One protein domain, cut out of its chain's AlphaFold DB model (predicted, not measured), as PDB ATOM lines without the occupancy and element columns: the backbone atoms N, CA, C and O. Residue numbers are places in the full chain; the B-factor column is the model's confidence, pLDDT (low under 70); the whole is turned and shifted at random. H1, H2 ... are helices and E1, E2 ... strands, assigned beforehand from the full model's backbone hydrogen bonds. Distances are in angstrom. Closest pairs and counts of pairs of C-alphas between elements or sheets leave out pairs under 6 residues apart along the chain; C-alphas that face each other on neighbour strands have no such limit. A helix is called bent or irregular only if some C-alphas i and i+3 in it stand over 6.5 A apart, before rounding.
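Overview. This is residues 236 to 312 of the 638 residues of the protein "DUF1570 domain-containing protein" of Planctomycetes bacterium (UniProt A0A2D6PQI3). A helical hairpin of the short H1 and the long H2 is packed slantwise on the first half of a second long helix, H3, and a small ribbon of two strands, E1 and E2, sits by the kinked part of H2 and the beginning of H3. The later part of H3 runs on to make one end of the long axis, while the last part of H2, past a kink of 87 degrees near residue 270, makes the other. The printed part has 77 residues with three named helices and two named strands, in the order E1, H1, H2, E2, H3; the sheet has the order E1 - E2 and is antiparallel, and the class is mostly helix. The whole is compact by its radius of gyration of the C-alphas, 13.1 A, yet elongated in outline, spanning 44 by 23 by 18 A along its three main axes.

Arrangement. The sheet pairs E1, residues 236 to 238, with E2, residues 280 to 283. They are antiparallel, with 147 degrees between their directions. The C-alphas of Phe 237 and Leu 281, which face each other, are 5.1 A apart; N 237 and O 281 are within hydrogen-bond range at 2.8 A, and so are N 281 and O 237 at 2.9 A. H2, residues 253 to 276, comes closest to E2 at the C-alphas of Leu 274 and Arg 280, 5.7 A apart. E1 and H2 are near each other, with 5 pairs of C-alphas within 10 A. H3, residues 288 to 312, has its closest C-alphas to E2 at Leu 283 and Ala 290, 5.4 A apart, and to E1 at Phe 237 and Trp 293, 7.5 A apart. H2 and H3 touch, H2 with residues 255 to 266 alone and H3 with residues 289 to 300 alone. Their closest C-alphas are those of Leu 259 and Leu 296, 6.9 A apart, and they run opposite ways at a steep tilt of 44 degrees. H1, residues 239 to 246, forms a helical hairpin with H2, opposite ways at a shallow tilt of 9 degrees. H1 touches residues 256 to 263 of H2 alone, and the closest C-alphas are those of Ala 246 and Arg 256, 5.1 A apart. H1 and H3 are close but not clearly touching, with the C-alphas of Leu 245 and Leu 300 at 8.0 A. In H1 and H3 every O i to N i+4 pair is within hydrogen-bond range; in H2, 18 of 20 are.

Along the chain. E1 begins with C-alpha 236 at (15.549, 24.023, -35.361) and is 6.3 A long from first to last C-alpha; E2 is 9.8 A long. H1 measures 10.6 A. H2 measures 30.9 A from C-alpha 253 at (34.575, 29.252, -48.631) to C-alpha 276; it is irregular, with C-alphas 269 and 272 8.6 A apart, and its line is a rough one. H3, the longest helix with 25 residues, measures 36.7 A and ends with C-alpha 312 at (29.830, 10.357, -60.623).

Size, cuts and confidence. The two C-alphas farthest apart are those of Ala 272 and Thr 312, 44.5 A. The first and last printed C-alphas, of Leu 236 and Thr 312, are 32.1 A apart. The printed part has no cut. The links E1 to H1, H2 to E2 and E2 to H3 are tight, the link H1 to H2 is short with 6 residues, and no link is long. The mean pLDDT of the printed part is 93.1, and no printed residue is under 70.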
ATOM      1  N   LEU A 236      14.498  24.484 -36.257       97.06
ATOM      2  CA  LEU A 236      15.549  24.023 -35.361       97.06
ATOM      3  C   LEU A 236      16.923  24.436 -35.900       97.06
ATOM      4  O   LEU A 236      17.347  24.007 -36.977       97.06
ATOM      5  N   PHE A 237      17.625  25.233 -35.109       97.25
ATOM      6  CA  PHE A 237      19.058  25.444 -35.206       97.25
ATOM      7  C   PHE A 237      19.761  24.547 -34.180       97.25
ATOM      8  O   PHE A 237      19.437  24.572 -32.990       97.25
ATOM      9  N   ASP A 238      20.716  23.743 -34.643       97.00
ATOM     10  CA  ASP A 238      21.600  22.946 -33.793       97.00
ATOM     11  C   ASP A 238      23.037  23.416 -34.040       97.00
ATOM     12  O   ASP A 238      23.568  23.277 -35.142       97.00
ATOM     13  N   LEU A 239      23.655  24.005 -33.015       97.25
ATOM     14  CA  LEU A 239      24.992  24.589 -33.103       97.25
ATOM     15  C   LEU A 239      26.042  23.561 -33.537       97.25
ATOM     16  O   LEU A 239      26.926  23.887 -34.324       97.25
ATOM     17  N   LYS A 240      25.932  22.308 -33.075       96.94
ATOM     18  CA  LYS A 240      26.880  21.254 -33.458       96.94
ATOM     19  C   LYS A 240      26.704  20.857 -34.914       96.94
ATOM     20  O   LYS A 240      27.694  20.609 -35.593       96.94
ATOM     21  N   GLU A 241      25.459  20.797 -35.387       95.88
ATOM     22  CA  GLU A 241      25.170  20.575 -36.805       95.88
ATOM     23  C   GLU A 241      25.792  21.700 -37.643       95.88
ATOM     24  O   GLU A 241      26.554  21.415 -38.563       95.88
ATOM     25  N   ALA A 242      25.542  22.963 -37.286       96.31
ATOM     26  CA  ALA A 242      26.081  24.125 -37.990       96.31
ATOM     27  C   ALA A 242      27.622  24.133 -38.020       96.31
ATOM     28  O   ALA A 242      28.205  24.285 -39.090       96.31
ATOM     29  N   GLN A 243      28.282  23.882 -36.887       95.69
ATOM     30  CA  GLN A 243      29.744  23.759 -36.817       95.69
ATOM     31  C   GLN A 243      30.256  22.606 -37.692       95.69
ATOM     32  O   GLN A 243      31.136  22.806 -38.522       95.69
ATOM     33  N   SER A 244      29.632  21.424 -37.606       94.12
ATOM     34  CA  SER A 244      30.028  20.275 -38.431       94.12
ATOM     35  C   SER A 244      29.865  20.528 -39.932       94.12
ATOM     36  O   SER A 244      30.638  20.008 -40.728       94.12
ATOM     37  N   LEU A 245      28.870  21.332 -40.324       93.00
ATOM     38  CA  LEU A 245      28.654  21.740 -41.710       93.00
ATOM     39  C   LEU A 245      29.718  22.743 -42.173       93.00
ATOM     40  O   LEU A 245      30.117  22.685 -43.333       93.00
ATOM     41  N   ALA A 246      30.196  23.624 -41.291       93.19
ATOM     42  CA  ALA A 246      31.289  24.551 -41.592       93.19
ATOM     43  C   ALA A 246      32.628  23.818 -41.796       93.19
ATOM     44  O   ALA A 246      33.409  24.202 -42.669       93.19
ATOM     45  N   ASP A 247      32.843  22.727 -41.054       92.44
ATOM     46  CA  ASP A 247      34.051  21.893 -41.117       92.44
ATOM     47  C   ASP A 247      34.098  20.954 -42.334       92.44
ATOM     48  O   ASP A 247      35.117  20.312 -42.595       92.44
ATOM     49  N   LEU A 248      33.010  20.849 -43.106       88.25
ATOM     50  CA  LEU A 248      33.013  20.045 -44.323       88.25
ATOM     51  C   LEU A 248      33.992  20.642 -45.342       88.25
ATOM     52  O   LEU A 248      33.808  21.755 -45.838       88.25
ATOM     53  N   GLU A 249      34.995  19.848 -45.720       84.75
ATOM     54  CA  GLU A 249      35.983  20.206 -46.747       84.75
ATOM     55  C   GLU A 249      35.315  20.540 -48.084       84.75
ATOM     56  O   GLU A 249      35.748  21.439 -48.798       84.75
ATOM     57  N   ALA A 250      34.209  19.858 -48.389       81.12
ATOM     58  CA  ALA A 250      33.468  20.085 -49.613       81.12
ATOM     59  C   ALA A 250      32.773  21.454 -49.658       81.12
ATOM     60  O   ALA A 250      32.464  21.895 -50.749       81.12
ATOM     61  N   VAL A 251      32.482  22.129 -48.541       85.44
ATOM     62  CA  VAL A 251      31.698  23.380 -48.560       85.44
ATOM     63  C   VAL A 251      32.542  24.543 -49.088       85.44
ATOM     64  O   VAL A 251      33.680  24.725 -48.661       85.44
ATOM     65  N   SER A 252      31.982  25.342 -50.004       83.44
ATOM     66  CA  SER A 252      32.681  26.515 -50.543       83.44
ATOM     67  C   SER A 252      32.991  27.546 -49.457       83.44
ATOM     68  O   SER A 252      32.215  27.716 -48.514       83.44
ATOM     69  N   GLU A 253      34.096  28.276 -49.618       84.12
ATOM     70  CA  GLU A 253      34.575  29.252 -48.631       84.12
ATOM     71  C   GLU A 253      33.509  30.312 -48.333       84.12
ATOM     72  O   GLU A 253      33.195  30.566 -47.180       84.12
ATOM     73  N   SER A 254      32.826  30.827 -49.360       83.25
ATOM     74  CA  SER A 254      31.716  31.770 -49.158       83.25
ATOM     75  C   SER A 254      30.558  31.203 -48.325       83.25
ATOM     76  O   SER A 254      29.992  31.935 -47.520       83.25
ATOM     77  N   VAL A 255      30.165  29.937 -48.520       89.19
ATOM     78  CA  VAL A 255      29.083  29.330 -47.719       89.19
ATOM     79  C   VAL A 255      29.561  29.090 -46.289       89.19
ATOM     80  O   VAL A 255      28.783  29.272 -45.355       89.19
ATOM     81  N   ARG A 256      30.831  28.710 -46.120       92.81
ATOM     82  CA  ARG A 256      31.465  28.556 -44.810       92.81
ATOM     83  C   ARG A 256      31.500  29.888 -44.059       92.81
ATOM     84  O   ARG A 256      31.062  29.917 -42.918       92.81
ATOM     85  N   ASP A 257      31.933  30.974 -44.693       91.38
ATOM     86  CA  ASP A 257      31.981  32.308 -44.079       91.38
ATOM     87  C   ASP A 257      30.590  32.782 -43.645       91.38
ATOM     88  O   ASP A 257      30.408  33.201 -42.504       91.38
ATOM     89  N   ASP A 258      29.589  32.659 -44.524       92.50
ATOM     90  CA  ASP A 258      28.202  33.018 -44.206       92.50
ATOM     91  C   ASP A 258      27.660  32.195 -43.027       92.50
ATOM     92  O   ASP A 258      26.932  32.708 -42.174       92.50
ATOM     93  N   LEU A 259      28.026  30.913 -42.963       95.88
ATOM     94  CA  LEU A 259      27.646  30.017 -41.881       95.88
ATOM     95  C   LEU A 259      28.341  30.372 -40.563       95.88
ATOM     96  O   LEU A 259      27.681  30.381 -39.528       95.88
ATOM     97  N   LEU A 260      29.635  30.700 -40.591       96.25
ATOM     98  CA  LEU A 260      30.387  31.134 -39.413       96.25
ATOM     99  C   LEU A 260      29.864  32.472 -38.876       96.25
ATOM    100  O   LEU A 260      29.640  32.584 -37.673       96.25
ATOM    101  N   MET A 261      29.577  33.437 -39.755       96.25
ATOM    102  CA  MET A 261      28.936  34.699 -39.367       96.25
ATOM    103  C   MET A 261      27.558  34.461 -38.739       96.25
ATOM    104  O   MET A 261      27.230  35.066 -37.722       96.25
ATOM    105  N   LEU A 262      26.749  33.555 -39.303       97.31
ATOM    106  CA  LEU A 262      25.450  33.215 -38.719       97.31
ATOM    107  C   LEU A 262      25.593  32.541 -37.346       97.31
ATOM    108  O   LEU A 262      24.793  32.815 -36.452       97.31
ATOM    109  N   ILE A 263      26.578  31.655 -37.177       97.69
ATOM    110  CA  ILE A 263      26.875  31.023 -35.887       97.69
ATOM    111  C   ILE A 263      27.218  32.100 -34.852       97.69
ATOM    112  O   ILE A 263      26.594  32.115 -33.793       97.69
ATOM    113  N   GLU A 264      28.124  33.025 -35.180       97.19
ATOM    114  CA  GLU A 264      28.522  34.129 -34.298       97.19
ATOM    115  C   GLU A 264      27.323  35.013 -33.915       97.19
ATOM    116  O   GLU A 264      27.096  35.277 -32.732       97.19
ATOM    117  N   ASP A 265      26.493  35.398 -34.890       97.00
ATOM    118  CA  ASP A 265      25.275  36.184 -34.663       97.00
ATOM    119  C   ASP A 265      24.287  35.467 -33.725       97.00
ATOM    120  O   ASP A 265      23.702  36.084 -32.826       97.00
ATOM    121  N   ILE A 266      24.072  34.161 -33.918       97.06
ATOM    122  CA  ILE A 266      23.160  33.371 -33.081       97.06
ATOM    123  C   ILE A 266      23.738  33.194 -31.674       97.06
ATOM    124  O   ILE A 266      22.997  33.318 -30.696       97.06
ATOM    125  N   GLU A 267      25.038  32.932 -31.543       96.69
ATOM    126  CA  GLU A 267      25.708  32.830 -30.246       96.69
ATOM    127  C   GLU A 267      25.625  34.149 -29.474       96.69
ATOM    128  O   GLU A 267      25.226  34.135 -28.309       96.69
ATOM    129  N   ALA A 268      25.875  35.287 -30.127       96.31
ATOM    130  CA  ALA A 268      25.789  36.612 -29.517       96.31
ATOM    131  C   ALA A 268      24.364  36.965 -29.049       96.31
ATOM    132  O   ALA A 268      24.179  37.505 -27.956       96.31
ATOM    133  N   ASN A 269      23.340  36.642 -29.846       96.88
ATOM    134  CA  ASN A 269      21.951  37.014 -29.544       96.88
ATOM    135  C   ASN A 269      21.224  36.003 -28.639       96.88
ATOM    136  O   ASN A 269      20.235  36.352 -27.985       96.88
ATOM    137  N   HIS A 270      21.686  34.748 -28.588       96.00
ATOM    138  CA  HIS A 270      20.977  33.645 -27.930       96.00
ATOM    139  C   HIS A 270      21.848  32.787 -26.999       96.00
ATOM    140  O   HIS A 270      21.440  31.676 -26.644       96.00
ATOM    141  N   GLU A 271      22.992  33.299 -26.531       96.31
ATOM    142  CA  GLU A 271      23.953  32.585 -25.673       96.31
ATOM    143  C   GLU A 271      23.285  31.828 -24.509       96.31
ATOM    144  O   GLU A 271      23.502  30.629 -24.309       96.31
ATOM    145  N   ALA A 272      22.418  32.507 -23.748       95.19
ATOM    146  CA  ALA A 272      21.741  31.921 -22.590       95.19
ATOM    147  C   ALA A 272      20.824  30.745 -22.978       95.19
ATOM    148  O   ALA A 272      20.784  29.723 -22.284       95.19
ATOM    149  N   SER A 273      20.112  30.868 -24.101       93.94
ATOM    150  CA  SER A 273      19.233  29.819 -24.625       93.94
ATOM    151  C   SER A 273      20.035  28.625 -25.133       93.94
ATOM    152  O   SER A 273      19.694  27.488 -24.805       93.94
ATOM    153  N   LEU A 274      21.128  28.864 -25.864       95.12
ATOM    154  CA  LEU A 274      22.020  27.806 -26.340       95.12
ATOM    155  C   LEU A 274      22.643  27.034 -25.172       95.12
ATOM    156  O   LEU A 274      22.582  25.805 -25.161       95.12
ATOM    157  N   LYS A 275      23.159  27.724 -24.143       94.62
ATOM    158  CA  LYS A 275      23.709  27.078 -22.935       94.62
ATOM    159  C   LYS A 275      22.663  26.222 -22.226       94.62
ATOM    160  O   LYS A 275      22.924  25.061 -21.909       94.62
ATOM    161  N   LYS A 276      21.457  26.762 -22.024       94.88
ATOM    162  CA  LYS A 276      20.353  26.049 -21.362       94.88
ATOM    163  C   LYS A 276      19.920  24.798 -22.133       94.88
ATOM    164  O   LYS A 276      19.599  23.784 -21.518       94.88
ATOM    165  N   ASN A 277      19.932  24.857 -23.463       92.56
ATOM    166  CA  ASN A 277      19.391  23.817 -24.340       92.56
ATOM    167  C   ASN A 277      20.480  22.997 -25.059       92.56
ATOM    168  O   ASN A 277      20.213  22.392 -26.095       92.56
ATOM    169  N   ARG A 278      21.708  22.955 -24.516       94.94
ATOM    170  CA  ARG A 278      22.837  22.160 -25.046       94.94
ATOM    171  C   ARG A 278      23.139  22.427 -26.532       94.94
ATOM    172  O   ARG A 278      23.429  21.496 -27.278       94.94
ATOM    173  N   GLY A 279      23.061  23.690 -26.947       94.12
ATOM    174  CA  GLY A 279      23.345  24.143 -28.312       94.12
ATOM    175  C   GLY A 279      22.156  24.084 -29.274       94.12
ATOM    176  O   GLY A 279      22.336  24.360 -30.454       94.12
ATOM    177  N   ARG A 280      20.950  23.741 -28.803       96.19
ATOM    178  CA  ARG A 280      19.734  23.725 -29.630       96.19
ATOM    179  C   ARG A 280      18.879  24.962 -29.410       96.19
ATOM    180  O   ARG A 280      18.639  25.373 -28.274       96.19
ATOM    181  N   LEU A 281      18.372  25.519 -30.497       96.50
ATOM    182  CA  LEU A 281      17.544  26.714 -30.488       96.50
ATOM    183  C   LEU A 281      16.424  26.570 -31.516       96.50
ATOM    184  O   LEU A 281      16.671  26.247 -32.672       96.50
ATOM    185  N   TRP A 282      15.190  26.826 -31.095       96.81
ATOM    186  CA  TRP A 282      14.061  26.944 -32.008       96.81
ATOM    187  C   TRP A 282      13.889  28.411 -32.385       96.81
ATOM    188  O   TRP A 282      13.681  29.249 -31.508       96.81
ATOM    189  N   LEU A 283      14.011  28.706 -33.676       96.19
ATOM    190  CA  LEU A 283      13.882  30.040 -34.251       96.19
ATOM    191  C   LEU A 283      12.492  30.196 -34.873       96.19
ATOM    192  O   LEU A 283      12.035  29.312 -35.601       96.19
ATOM    193  N   GLU A 284      11.811  31.311 -34.628       94.50
ATOM    194  CA  GLU A 284      10.511  31.556 -35.251       94.50
ATOM    195  C   GLU A 284      10.705  31.929 -36.740       94.50
ATOM    196  O   GLU A 284      11.651  32.636 -37.084       94.50
ATOM    197  N   PRO A 285       9.783  31.583 -37.663       93.12
ATOM    198  CA  PRO A 285       9.922  31.879 -39.104       93.12
ATOM    199  C   PRO A 285      10.134  33.350 -39.480       93.12
ATOM    200  O   PRO A 285      10.513  33.680 -40.608       93.12
ATOM    201  N   ARG A 286       9.778  34.260 -38.571       94.31
ATOM    202  CA  ARG A 286       9.921  35.703 -38.768       94.31
ATOM    203  C   ARG A 286      11.311  36.215 -38.403       94.31
ATOM    204  O   ARG A 286      11.645  37.306 -38.868       94.31
ATOM    205  N   ASP A 287      12.075  35.450 -37.629       95.31
ATOM    206  CA  ASP A 287      13.405  35.826 -37.167       95.31
ATOM    207  C   ASP A 287      14.362  35.877 -38.365       95.31
ATOM    208  O   ASP A 287      14.243  35.102 -39.325       95.31
ATOM    209  N   LYS A 288      15.284  36.845 -38.353       96.62
ATOM    210  CA  LYS A 288      16.235  37.031 -39.462       96.62
ATOM    211  C   LYS A 288      17.186  35.830 -39.551       96.62
ATOM    212  O   LYS A 288      17.475  35.360 -40.648       96.62
ATOM    213  N   GLU A 289      17.563  35.285 -38.399       97.06
ATOM    214  CA  GLU A 289      18.438  34.135 -38.202       97.06
ATOM    215  C   GLU A 289      17.794  32.863 -38.757       97.06
ATOM    216  O   GLU A 289      18.456  32.074 -39.422       97.06
ATOM    217  N   ALA A 290      16.481  32.688 -38.565       95.88
ATOM    218  CA  ALA A 290      15.758  31.521 -39.070       95.88
ATOM    219  C   ALA A 290      15.759  31.478 -40.604       95.88
ATOM    220  O   ALA A 290      15.963  30.428 -41.213       95.88
ATOM    221  N   LYS A 291      15.559  32.642 -41.236       95.75
ATOM    222  CA  LYS A 291      15.607  32.781 -42.696       95.75
ATOM    223  C   LYS A 291      17.014  32.547 -43.236       95.75
ATOM    224  O   LYS A 291      17.151  31.822 -44.215       95.75
ATOM    225  N   ALA A 292      18.030  33.125 -42.593       95.69
ATOM    226  CA  ALA A 292      19.430  32.920 -42.962       95.69
ATOM    227  C   ALA A 292      19.839  31.444 -42.829       95.69
ATOM    228  O   ALA A 292      20.456  30.889 -43.734       95.69
ATOM    229  N   TRP A 293      19.422  30.777 -41.750       96.50
ATOM    230  CA  TRP A 293      19.695  29.360 -41.533       96.50
ATOM    231  C   TRP A 293      19.047  28.463 -42.593       96.50
ATOM    232  O   TRP A 293      19.705  27.571 -43.126       96.50
ATOM    233  N   LEU A 294      17.777  28.706 -42.942       94.81
ATOM    234  CA  LEU A 294      17.102  27.959 -44.008       94.81
ATOM    235  C   LEU A 294      17.746  28.180 -45.382       94.81
ATOM    236  O   LEU A 294      17.899  27.218 -46.135       94.81
ATOM    237  N   ASP A 295      18.124  29.420 -45.704       93.12
ATOM    238  CA  ASP A 295      18.842  29.735 -46.943       93.12
ATOM    239  C   ASP A 295      20.171  28.970 -47.022       93.12
ATOM    240  O   ASP A 295      20.435  28.265 -48.000       93.12
ATOM    241  N   LEU A 296      20.964  29.012 -45.947       94.38
ATOM    242  CA  LEU A 296      22.236  28.298 -45.863       94.38
ATOM    243  C   LEU A 296      22.064  26.784 -45.940       94.38
ATOM    244  O   LEU A 296      22.804  26.140 -46.681       94.38
ATOM    245  N   LYS A 297      21.067  26.203 -45.263       93.56
ATOM    246  CA  LYS A 297      20.756  24.771 -45.403       93.56
ATOM    247  C   LYS A 297      20.421  24.405 -46.846       93.56
ATOM    248  O   LYS A 297      20.978  23.439 -47.364       93.56
ATOM    249  N   GLY A 298      19.600  25.203 -47.528       91.50
ATOM    250  CA  GLY A 298      19.301  24.998 -48.947       91.50
ATOM    251  C   GLY A 298      20.551  25.071 -49.835       91.50
ATOM    252  O   GLY A 298      20.739  24.231 -50.722       91.50
ATOM    253  N   ARG A 299      21.451  26.031 -49.577       89.75
ATOM    254  CA  ARG A 299      22.745  26.155 -50.277       89.75
ATOM    255  C   ARG A 299      23.660  24.957 -50.010       89.75
ATOM    256  O   ARG A 299      24.246  24.432 -50.956       89.75
ATOM    257  N   LEU A 300      23.746  24.490 -48.766       90.38
ATOM    258  CA  LEU A 300      24.539  23.325 -48.364       90.38
ATOM    259  C   LEU A 300      24.010  22.027 -48.977       90.38
ATOM    260  O   LEU A 300      24.791  21.232 -49.494       90.38
ATOM    261  N   GLU A 301      22.695  21.815 -48.989       89.31
ATOM    262  CA  GLU A 301      22.081  20.660 -49.651       89.31
ATOM    263  C   GLU A 301      22.354  20.668 -51.157       89.31
ATOM    264  O   GLU A 301      22.744  19.639 -51.724       89.31
ATOM    265  N   LYS A 302      22.219  21.834 -51.803       86.69
ATOM    266  CA  LYS A 302      22.588  22.016 -53.214       86.69
ATOM    267  C   LYS A 302      24.065  21.694 -53.436       86.69
ATOM    268  O   LYS A 302      24.388  20.997 -54.397       86.69
ATOM    269  N   HIS A 303      24.946  22.140 -52.540       86.38
ATOM    270  CA  HIS A 303      26.375  21.850 -52.606       86.38
ATOM    271  C   HIS A 303      26.666  20.351 -52.451       86.38
ATOM    272  O   HIS A 303      27.423  19.772 -53.233       86.38
ATOM    273  N   ARG A 304      26.036  19.687 -51.477       87.25
ATOM    274  CA  ARG A 304      26.184  18.244 -51.247       87.25
ATOM    275  C   ARG A 304      25.746  17.453 -52.471       87.25
ATOM    276  O   ARG A 304      26.481  16.586 -52.932       87.25
ATOM    277  N   LYS A 305      24.582  17.796 -53.032       88.12
ATOM    278  CA  LYS A 305      24.070  17.185 -54.262       88.12
ATOM    279  C   LYS A 305      25.039  17.391 -55.428       88.12
ATOM    280  O   LYS A 305      25.409  16.413 -56.069       88.12
ATOM    281  N   ALA A 306      25.513  18.620 -55.639       85.75
ATOM    282  CA  ALA A 306      26.491  18.924 -56.680       85.75
ATOM    283  C   ALA A 306      27.804  18.148 -56.490       85.75
ATOM    284  O   ALA A 306      28.393  17.695 -57.462       85.75
ATOM    285  N   THR A 307      28.254  17.948 -55.249       87.19
ATOM    286  CA  THR A 307      29.465  17.169 -54.935       87.19
ATOM    287  C   THR A 307      29.285  15.690 -55.272       87.19
ATOM    288  O   THR A 307      30.162  15.081 -55.879       87.19
ATOM    289  N   THR A 308      28.132  15.104 -54.932       89.12
ATOM    290  CA  THR A 308      27.805  13.722 -55.308       89.12
ATOM    291  C   THR A 308      27.708  13.564 -56.825       89.12
ATOM    292  O   THR A 308      28.289  12.634 -57.375       89.12
ATOM    293  N   GLU A 309      27.034  14.490 -57.513       88.44
ATOM    294  CA  GLU A 309      26.946  14.493 -58.979       88.44
ATOM    295  C   GLU A 309      28.338  14.597 -59.616       88.44
ATOM    296  O   GLU A 309      28.671  13.807 -60.500       88.44
ATOM    297  N   ARG A 310      29.184  15.496 -59.097       91.50
ATOM    298  CA  ARG A 310      30.585  15.666 -59.501       91.50
ATOM    299  C   ARG A 310      31.407  14.390 -59.396       91.50
ATOM    300  O   ARG A 310      32.173  14.098 -60.305       91.50
ATOM    301  N   ALA A 311      31.235  13.635 -58.314       90.88
ATOM    302  CA  ALA A 311      31.953  12.382 -58.104       90.88
ATOM    303  C   ALA A 311      31.566  11.294 -59.123       90.88
ATOM    304  O   ALA A 311      32.364  10.405 -59.405       90.88
ATOM    305  N   THR A 312      30.349  11.357 -59.672       94.25
ATOM    306  CA  THR A 312      29.830  10.357 -60.623       94.25
ATOM    307  C   THR A 312      29.945  10.760 -62.093       94.25
ATOM    308  O   THR A 312      29.906   9.898 -62.967       94.25
TER     309      THR A 312